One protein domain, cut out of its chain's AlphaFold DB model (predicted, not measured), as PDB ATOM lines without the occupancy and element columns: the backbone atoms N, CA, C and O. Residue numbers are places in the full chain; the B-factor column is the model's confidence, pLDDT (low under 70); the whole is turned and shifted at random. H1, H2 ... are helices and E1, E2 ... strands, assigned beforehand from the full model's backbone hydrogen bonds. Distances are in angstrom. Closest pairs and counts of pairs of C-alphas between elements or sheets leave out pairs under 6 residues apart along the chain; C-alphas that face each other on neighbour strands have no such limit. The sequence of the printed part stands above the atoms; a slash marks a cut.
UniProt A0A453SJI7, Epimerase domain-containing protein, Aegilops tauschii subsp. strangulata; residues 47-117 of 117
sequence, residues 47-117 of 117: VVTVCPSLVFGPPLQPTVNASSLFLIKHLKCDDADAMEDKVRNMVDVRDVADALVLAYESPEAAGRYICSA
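AT A GLANCE: This is residues 47 to 117 of the 117 residues of the protein "Epimerase domain-containing protein" of Aegilops tauschii subsp. strangulata (UniProt A0A453SJI7). An elongated, loose model: at one end helix H2 packs along a ribbon of two parallel strands, E1 and E4, and beyond a tiny strand pair, E2 and E3, helix H1 and a long loop reach to the other end. Residues 75 to 81 stick out. The printed part has 71 residues, in the order E1 E2 H1 E3 H2 E4, mixed in class; both two-strand sheets are parallel. The radius of gyration of the C-alphas is 15.0 A and the spans are 48 by 29 by 16 A.

HOW THE PARTS SIT: E1, residues 48 to 52, runs on into E2, residues 54 to 56, at 75 degrees. E2, H1, residues 66 to 75, and E3, residues 90 to 92, form a strand-helix-strand unit, two parallel neighbour strands with a helix between, its crossover right-handed. N 56 and O 91 are 2.9 A apart, within hydrogen-bond range. The closest C-alphas of E2 and H1, Leu 54 and Ser 67, are 5.9 A apart. The closest C-alphas of E1 and H2, residues 93 to 105, are those of Val 50 and Leu 100, 6.7 A apart. E4, residues 111 to 115, is parallel to E1 at 21 degrees, with N 51 and O 113 within hydrogen-bond range at 2.8 A. H1 and H2 are apart. In both helices every O i to N i+4 pair is within hydrogen-bond range.

IN THESE COORDINATES: E1 begins at C-alpha 48 (80.116, 21.833, 86.706) and, like E4, is 13.1 A long. E2 measures 6.5 A, H1 14.4 A, E3 7.1 A and H2 18.5 A. E4 ends at C-alpha 115 (75.528, 33.655, 88.026).

THE WHOLE: The C-alphas farthest apart, of Asp 81 and Pro 107, are 48.7 A apart. The printed part has no cut. The link from H1 to E3 is long, with 14 residues. Residues 78 to 84 have pLDDT under 70.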
ATOM      1  N   VAL A  47      82.081  17.517  85.873       97.38
ATOM      2  CA  VAL A  47      82.131  18.889  85.358       97.38
ATOM      3  C   VAL A  47      80.892  19.645  85.814       97.38
ATOM      4  O   VAL A  47      79.767  19.188  85.633       97.38
ATOM      5  N   VAL A  48      81.129  20.833  86.366       97.75
ATOM      6  CA  VAL A  48      80.116  21.833  86.706       97.75
ATOM      7  C   VAL A  48      80.462  23.113  85.958       97.75
ATOM      8  O   VAL A  48      81.641  23.465  85.849       97.75
ATOM      9  N   THR A  49      79.461  23.813  85.431       98.00
ATOM     10  CA  THR A  49      79.664  25.089  84.737       98.00
ATOM     11  C   THR A  49      78.998  26.227  85.496       98.00
ATOM     12  O   THR A  49      77.890  26.103  86.011       98.00
ATOM     13  N   VAL A  50      79.692  27.363  85.571       98.19
ATOM     14  CA  VAL A  50      79.148  28.619  86.094       98.19
ATOM     15  C   VAL A  50      79.045  29.589  84.924       98.19
ATOM     16  O   VAL A  50      80.030  29.836  84.223       98.19
ATOM     17  N   CYS A  51      77.847  30.121  84.700       97.62
ATOM     18  CA  CYS A  51      77.488  30.953  83.560       97.62
ATOM     19  C   CYS A  51      77.251  32.400  84.025       97.62
ATOM     20  O   CYS A  51      76.111  32.766  84.324       97.62
ATOM     21  N   PRO A  52      78.303  33.234  84.116       97.44
ATOM     22  CA  PRO A  52      78.143  34.624  84.510       97.44
ATOM     23  C   PRO A  52      77.597  35.499  83.376       97.44
ATOM     24  O   PRO A  52      77.885  35.268  82.197       97.44
ATOM     25  N   SER A  53      76.858  36.546  83.745       94.94
ATOM     26  CA  SER A  53      76.486  37.644  82.841       94.94
ATOM     27  C   SER A  53      77.636  38.665  82.705       94.94
ATOM     28  O   SER A  53      78.812  38.295  82.781       94.94
ATOM     29  N   LEU A  54      77.359  39.951  82.442       94.50
ATOM     30  CA  LEU A  54      78.429  40.953  82.382       94.50
ATOM     31  C   LEU A  54      79.073  41.127  83.761       94.50
ATOM     32  O   LEU A  54      78.468  41.665  84.685       94.50
ATOM     33  N   VAL A  55      80.327  40.698  83.874       96.75
ATOM     34  CA  VAL A  55      81.076  40.769  85.131       96.75
ATOM     35  C   VAL A  55      81.682  42.157  85.339       96.75
ATOM     36  O   VAL A  55      82.515  42.599  84.540       96.75
ATOM     37  N   PHE A  56      81.312  42.805  86.440       95.44
ATOM     38  CA  PHE A  56      81.850  44.090  86.891       95.44
ATOM     39  C   PHE A  56      82.436  43.989  88.294       95.44
ATOM     40  O   PHE A  56      82.141  43.064  89.034       95.44
ATOM     41  N   GLY A  57      83.269  44.952  88.678       94.88
ATOM     42  CA  GLY A  57      83.823  45.021  90.027       94.88
ATOM     43  C   GLY A  57      85.262  45.532  90.046       94.88
ATOM     44  O   GLY A  57      85.792  45.932  89.005       94.88
ATOM     45  N   PRO A  58      85.896  45.556  91.229       95.25
ATOM     46  CA  PRO A  58      87.258  46.047  91.378       95.25
ATOM     47  C   PRO A  58      88.252  45.134  90.634       95.25
ATOM     48  O   PRO A  58      88.322  43.941  90.935       95.25
ATOM     49  N   PRO A  59      89.035  45.659  89.672       94.00
ATOM     50  CA  PRO A  59      90.031  44.861  88.971       94.00
ATOM     51  C   PRO A  59      91.240  44.592  89.874       94.00
ATOM     52  O   PRO A  59      91.696  45.473  90.602       94.00
ATOM     53  N   LEU A  60      91.797  43.386  89.775       96.00
ATOM     54  CA  LEU A  60      93.096  43.049  90.376       96.00
ATOM     55  C   LEU A  60      94.243  43.198  89.368       96.00
ATOM     56  O   LEU A  60      95.398  43.380  89.744       96.00
ATOM     57  N   GLN A  61      93.924  43.118  88.078       94.88
ATOM     58  CA  GLN A  61      94.860  43.259  86.973       94.88
ATOM     59  C   GLN A  61      95.009  44.732  86.533       94.88
ATOM     60  O   GLN A  61      94.059  45.506  86.649       94.88
ATOM     61  N   PRO A  62      96.158  45.128  85.950       94.94
ATOM     62  CA  PRO A  62      96.390  46.507  85.508       94.94
ATOM     63  C   PRO A  62      95.658  46.872  84.204       94.94
ATOM     64  O   PRO A  62      95.701  48.023  83.775       94.94
ATOM     65  N   THR A  63      95.022  45.902  83.539       95.50
ATOM     66  CA  THR A  63      94.350  46.078  82.248       95.50
ATOM     67  C   THR A  63      92.827  46.007  82.367       95.50
ATOM     68  O   THR A  63      92.254  45.283  83.182       95.50
ATOM     69  N   VAL A  64      92.145  46.761  81.510       92.62
ATOM     70  CA  VAL A  64      90.680  46.794  81.463       92.62
ATOM     71  C   VAL A  64      90.166  45.570  80.700       92.62
ATOM     72  O   VAL A  64      90.602  45.309  79.579       92.62
ATOM     73  N   ASN A  65      89.235  44.819  81.294       93.44
ATOM     74  CA  ASN A  65      88.553  43.714  80.616       93.44
ATOM     75  C   ASN A  65      87.413  44.225  79.712       93.44
ATOM     76  O   ASN A  65      86.994  45.378  79.801       93.44
ATOM     77  N   ALA A  66      86.879  43.355  78.851       92.75
ATOM     78  CA  ALA A  66      85.836  43.730  77.893       92.75
ATOM     79  C   ALA A  66      84.585  44.336  78.559       92.75
ATOM     80  O   ALA A  66      84.104  45.374  78.106       92.75
ATOM     81  N   SER A  67      84.102  43.744  79.659       91.94
ATOM     82  CA  SER A  67      82.941  44.255  80.398       91.94
ATOM     83  C   SER A  67      83.200  45.654  80.955       91.94
ATOM     84  O   SER A  67      82.447  46.577  80.660       91.94
ATOM     85  N   SER A  68      84.301  45.872  81.681       92.00
ATOM     86  CA  SER A  68      84.615  47.202  82.225       92.00
ATOM     87  C   SER A  68      84.842  48.235  81.123       92.00
ATOM     88  O   SER A  68      84.445  49.385  81.281       92.00
ATOM     89  N   LEU A  69      85.428  47.843  79.985       90.94
ATOM     90  CA  LEU A  69      85.573  48.730  78.830       90.94
ATOM     91  C   LEU A  69      84.209  49.149  78.272       90.94
ATOM     92  O   LEU A  69      84.029  50.321  77.947       90.94
ATOM     93  N   PHE A  70      83.255  48.217  78.188       88.44
ATOM     94  CA  PHE A  70      81.875  48.519  77.818       88.44
ATOM     95  C   PHE A  70      81.294  49.585  78.756       88.44
ATOM     96  O   PHE A  70      80.875  50.636  78.275       88.44
ATOM     97  N   LEU A  71      81.380  49.395  80.077       87.69
ATOM     98  CA  LEU A  71      80.893  50.379  81.052       87.69
ATOM     99  C   LEU A  71      81.599  51.739  80.935       87.69
ATOM    100  O   LEU A  71      80.937  52.771  80.939       87.69
ATOM    101  N   ILE A  72      82.925  51.763  80.785       88.69
ATOM    102  CA  ILE A  72      83.690  53.013  80.649       88.69
ATOM    103  C   ILE A  72      83.239  53.802  79.417       88.69
ATOM    104  O   ILE A  72      83.033  55.009  79.524       88.69
ATOM    105  N   LYS A  73      83.065  53.140  78.267       86.44
ATOM    106  CA  LYS A  73      82.580  53.790  77.039       86.44
ATOM    107  C   LYS A  73      81.193  54.404  77.230       86.44
ATOM    108  O   LYS A  73      80.954  55.518  76.775       86.44
ATOM    109  N   HIS A  74      80.317  53.705  77.956       81.31
ATOM    110  CA  HIS A  74      78.969  54.186  78.269       81.31
ATOM    111  C   HIS A  74      79.013  55.409  79.193       81.31
ATOM    112  O   HIS A  74      78.360  56.410  78.925       81.31
ATOM    113  N   LEU A  75      79.834  55.370  80.246       85.38
ATOM    114  CA  LEU A  75      79.966  56.480  81.198       85.38
ATOM    115  C   LEU A  75      80.618  57.728  80.594       85.38
ATOM    116  O   LEU A  75      80.357  58.836  81.055       85.38
ATOM    117  N   LYS A  76      81.482  57.562  79.588       85.88
ATOM    118  CA  LYS A  76      82.134  58.678  78.893       85.88
ATOM    119  C   LYS A  76      81.273  59.315  77.802       85.88
ATOM    120  O   LYS A  76      81.671  60.349  77.280       85.88
ATOM    121  N   CYS A  77      80.111  58.736  77.480       71.81
ATOM    122  CA  CYS A  77      79.284  59.134  76.337       71.81
ATOM    123  C   CYS A  77      80.078  59.206  75.020       71.81
ATOM    124  O   CYS A  77      79.748  60.013  74.155       71.81
ATOM    125  N   ASP A  78      81.111  58.366  74.861       66.69
ATOM    126  CA  ASP A  78      81.964  58.383  73.664       66.69
ATOM    127  C   ASP A  78      81.156  58.040  72.388       66.69
ATOM    128  O   ASP A  78      81.573  58.408  71.296       66.69
ATOM    129  N   ASP A  79      79.987  57.393  72.535       61.75
ATOM    130  CA  ASP A  79      79.064  56.997  71.459       61.75
ATOM    131  C   ASP A  79      77.590  57.000  71.942       61.75
ATOM    132  O   ASP A  79      76.899  55.979  71.923       61.75
ATOM    133  N   ALA A  80      77.088  58.143  72.425       60.22
ATOM    134  CA  ALA A  80      75.720  58.254  72.963       60.22
ATOM    135  C   ALA A  80      74.616  57.834  71.964       60.22
ATOM    136  O   ALA A  80      73.604  57.269  72.375       60.22
ATOM    137  N   ASP A  81      74.835  58.038  70.660       59.59
ATOM    138  CA  ASP A  81      73.889  57.666  69.597       59.59
ATOM    139  C   ASP A  81      73.936  56.168  69.224       59.59
ATOM    140  O   ASP A  81      73.015  55.666  68.580       59.59
ATOM    141  N   ALA A  82      74.981  55.434  69.630       59.09
ATOM    142  CA  ALA A  82      75.127  53.995  69.378       59.09
ATOM    143  C   ALA A  82      74.742  53.130  70.590       59.09
ATOM    144  O   ALA A  82      74.928  51.908  70.575       59.09
ATOM    145  N   MET A  83      74.225  53.751  71.655       63.19
ATOM    146  CA  MET A  83      73.761  53.034  72.834       63.19
ATOM    147  C   MET A  83      72.499  52.239  72.497       63.19
ATOM    148  O   MET A  83      71.402  52.781  72.380       63.19
ATOM    149  N   GLU A  84      72.667  50.929  72.327       67.19
ATOM    150  CA  GLU A  84      71.548  50.018  72.112       67.19
ATOM    151  C   GLU A  84      70.641  49.993  73.350       67.19
ATOM    152  O   GLU A  84      71.104  49.701  74.455       67.19
ATOM    153  N   ASP A  85      69.339  50.213  73.154       72.88
ATOM    154  CA  ASP A  85      68.316  50.011  74.185       72.88
ATOM    155  C   ASP A  85      68.092  48.507  74.417       72.88
ATOM    156  O   ASP A  85      67.145  47.887  73.928       72.88
ATOM    157  N   LYS A  86      69.061  47.878  75.087       76.50
ATOM    158  CA  LYS A  86      69.047  46.458  75.437       76.50
ATOM    159  C   LYS A  86      69.256  46.296  76.928       76.50
ATOM    160  O   LYS A  86      70.230  46.786  77.496       76.50
ATOM    161  N   VAL A  87      68.387  45.502  77.541       80.75
ATOM    162  CA  VAL A  87      68.584  45.033  78.911       80.75
ATOM    163  C   VAL A  87      69.830  44.145  78.945       80.75
ATOM    164  O   VAL A  87      69.967  43.207  78.156       80.75
ATOM    165  N   ARG A  88      70.759  44.461  79.846       84.88
ATOM    166  CA  ARG A  88      71.984  43.695  80.079       84.88
ATOM    167  C   ARG A  88      72.043  43.334  81.556       84.88
ATOM    168  O   ARG A  88      72.123  44.227  82.394       84.88
ATOM    169  N   ASN A  89      72.032  42.040  81.856       90.44
ATOM    170  CA  ASN A  89      72.239  41.584  83.224       90.44
ATOM    171  C   ASN A  89      73.722  41.665  83.587       90.44
ATOM    172  O   ASN A  89      74.599  41.595  82.712       90.44
ATOM    173  N   MET A  90      73.990  41.806  84.879       93.62
ATOM    174  CA  MET A  90      75.338  41.964  85.405       93.62
ATOM    175  C   MET A  90      75.536  41.197  86.705       93.62
ATOM    176  O   MET A  90      74.575  40.797  87.356       93.62
ATOM    177  N   VAL A  91      76.796  40.996  87.075       97.19
ATOM    178  CA  VAL A  91      77.181  40.318  88.313       97.19
ATOM    179  C   VAL A  91      78.500  40.882  88.837       97.19
ATOM    180  O   VAL A  91      79.361  41.289  88.047       97.19
ATOM    181  N   ASP A  92      78.662  40.933  90.161       97.62
ATOM    182  CA  ASP A  92      79.930  41.332  90.767       97.62
ATOM    183  C   ASP A  92      80.981  40.228  90.577       97.62
ATOM    184  O   ASP A  92      80.710  39.038  90.723       97.62
ATOM    185  N   VAL A  93      82.216  40.613  90.264       97.81
ATOM    186  CA  VAL A  93      83.345  39.695  90.082       97.81
ATOM    187  C   VAL A  93      83.616  38.844  91.322       97.81
ATOM    188  O   VAL A  93      84.079  37.713  91.190       97.81
ATOM    189  N   ARG A  94      83.319  39.368  92.515       98.06
ATOM    190  CA  ARG A  94      83.457  38.638  93.778       98.06
ATOM    191  C   ARG A  94      82.389  37.560  93.904       98.06
ATOM    192  O   ARG A  94      82.743  36.441  94.240       98.06
ATOM    193  N   ASP A  95      81.152  37.844  93.504       98.31
ATOM    194  CA  ASP A  95      80.074  36.846  93.504       98.31
ATOM    195  C   ASP A  95      80.375  35.707  92.519       98.31
ATOM    196  O   ASP A  95      80.134  34.542  92.823       98.31
ATOM    197  N   VAL A  96      80.969  36.015  91.357       98.25
ATOM    198  CA  VAL A  96      81.424  34.980  90.407       98.25
ATOM    199  C   VAL A  96      82.546  34.132  91.008       98.25
ATOM    200  O   VAL A  96      82.552  32.913  90.835       98.25
ATOM    201  N   ALA A  97      83.503  34.756  91.699       98.25
ATOM    202  CA  ALA A  97      84.590  34.038  92.357       98.25
ATOM    203  C   ALA A  97      84.063  33.124  93.475       98.25
ATOM    204  O   ALA A  97      84.421  31.947  93.515       98.25
ATOM    205  N   ASP A  98      83.165  33.637  94.314       98.38
ATOM    206  CA  ASP A  98      82.527  32.877  95.385       98.38
ATOM    207  C   ASP A  98      81.681  31.730  94.814       98.38
ATOM    208  O   ASP A  98      81.782  30.601  95.288       98.38
ATOM    209  N   ALA A  99      80.923  31.963  93.736       98.12
ATOM    210  CA  ALA A  99      80.149  30.922  93.060       98.12
ATOM    211  C   ALA A  99      81.035  29.789  92.519       98.12
ATOM    212  O   ALA A  99      80.674  28.620  92.642       98.12
ATOM    213  N   LEU A 100      82.202  30.111  91.951       98.25
ATOM    214  CA  LEU A 100      83.161  29.103  91.487       98.25
ATOM    215  C   LEU A 100      83.725  28.269  92.644       98.25
ATOM    216  O   LEU A 100      83.827  27.051  92.512       98.25
ATOM    217  N   VAL A 101      84.074  28.906  93.768       98.38
ATOM    218  CA  VAL A 101      84.561  28.203  94.967       98.38
ATOM    219  C   VAL A 101      83.468  27.300  95.535       98.38
ATOM    220  O   VAL A 101      83.704  26.112  95.731       98.38
ATOM    221  N   LEU A 102      82.253  27.821  95.710       98.00
ATOM    222  CA  LEU A 102      81.112  27.061  96.225       98.00
ATOM    223  C   LEU A 102      80.754  25.871  95.326       98.00
ATOM    224  O   LEU A 102      80.506  24.777  95.829       98.00
ATOM    225  N   ALA A 103      80.756  26.062  94.005       97.50
ATOM    226  CA  ALA A 103      80.498  24.989  93.048       97.50
ATOM    227  C   ALA A 103      81.577  23.896  93.089       97.50
ATOM    228  O   ALA A 103      81.271  22.730  92.869       97.50
ATOM    229  N   TYR A 104      82.831  24.259  93.366       97.31
ATOM    230  CA  TYR A 104      83.925  23.299  93.481       97.31
ATOM    231  C   TYR A 104      83.915  22.542  94.817       97.31
ATOM    232  O   TYR A 104      84.181  21.341  94.849       97.31
ATOM    233  N   GLU A 105      83.636  23.235  95.922       97.81
ATOM    234  CA  GLU A 105      83.692  22.659  97.270       97.81
ATOM    235  C   GLU A 105      82.457  21.823  97.627       97.81
ATOM    236  O   GLU A 105      82.549  20.964  98.502       97.81
ATOM    237  N   SER A 106      81.320  22.055  96.964       97.00
ATOM    238  CA  SER A 106      80.066  21.331  97.187       97.00
ATOM    239  C   SER A 106      80.056  19.984  96.447       97.00
ATOM    240  O   SER A 106      79.964  19.972  95.216       97.00
ATOM    241  N   PRO A 107      80.102  18.830  97.144       94.69
ATOM    242  CA  PRO A 107      80.094  17.517  96.494       94.69
ATOM    243  C   PRO A 107      78.807  17.228  95.712       94.69
ATOM    244  O   PRO A 107      78.809  16.392  94.809       94.69
ATOM    245  N   GLU A 108      77.708  17.894  96.069       95.75
ATOM    246  CA  GLU A 108      76.409  17.764  95.412       95.75
ATOM    247  C   GLU A 108      76.237  18.710  94.214       95.75
ATOM    248  O   GLU A 108      75.213  18.638  93.529       95.75
ATOM    249  N   ALA A 109      77.199  19.604  93.948       96.69
ATOM    250  CA  ALA A 109      77.130  20.502  92.803       96.69
ATOM    251  C   ALA A 109      77.159  19.711  91.489       96.69
ATOM    252  O   ALA A 109      78.039  18.883  91.247       96.69
ATOM    253  N   ALA A 110      76.188  19.987  90.620       95.94
ATOM    254  CA  ALA A 110      76.036  19.296  89.350       95.94
ATOM    255  C   ALA A 110      75.398  20.207  88.300       95.94
ATOM    256  O   ALA A 110      74.561  21.054  88.608       95.94
ATOM    257  N   GLY A 111      75.757  19.981  87.038       95.56
ATOM    258  CA  GLY A 111      75.163  20.688  85.911       95.56
ATOM    259  C   GLY A 111      75.695  22.110  85.754       95.56
ATOM    260  O   GLY A 111      76.906  22.337  85.751       95.56
ATOM    261  N   ARG A 112      74.775  23.049  85.543       98.00
ATOM    262  CA  ARG A 112      75.054  24.440  85.172       98.00
ATOM    263  C   ARG A 112      74.486  25.351  86.251       98.00
ATOM    264  O   ARG A 112      73.452  25.018  86.813       98.00
ATOM    265  N   TYR A 113      75.121  26.489  86.500       97.75
ATOM    266  CA  TYR A 113      74.639  27.508  87.434       97.75
ATOM    267  C   TYR A 113      74.682  28.883  86.779       97.75
ATOM    268  O   TYR A 113      75.758  29.354  86.397       97.75
ATOM    269  N   ILE A 114      73.536  29.556  86.661       97.12
ATOM    270  CA  ILE A 114      73.508  30.950  86.213       97.12
ATOM    271  C   ILE A 114      73.991  31.848  87.354       97.12
ATOM    272  O   ILE A 114      73.475  31.807  88.466       97.12
ATOM    273  N   CYS A 115      74.980  32.696  87.069       97.00
ATOM    274  CA  CYS A 115      75.528  33.655  88.026       97.00
ATOM    275  C   CYS A 115      75.230  35.076  87.531       97.00
ATOM    276  O   CYS A 115      76.006  35.686  86.791       97.00
ATOM    277  N   SER A 116      74.040  35.573  87.861       93.31
ATOM    278  CA  SER A 116      73.553  36.875  87.408       93.31
ATOM    279  C   SER A 116      72.622  37.501  88.441       93.31
ATOM    280  O   SER A 116      71.841  36.782  89.060       93.31
ATOM    281  N   ALA A 117      72.687  38.828  88.577       82.00
ATOM    282  CA  ALA A 117      71.710  39.637  89.303       82.00
ATOM    283  C   ALA A 117      70.675  40.259  88.353       82.00
ATOM    284  O   ALA A 117      70.970  40.347  87.131       82.00
TER     285      ALA A 117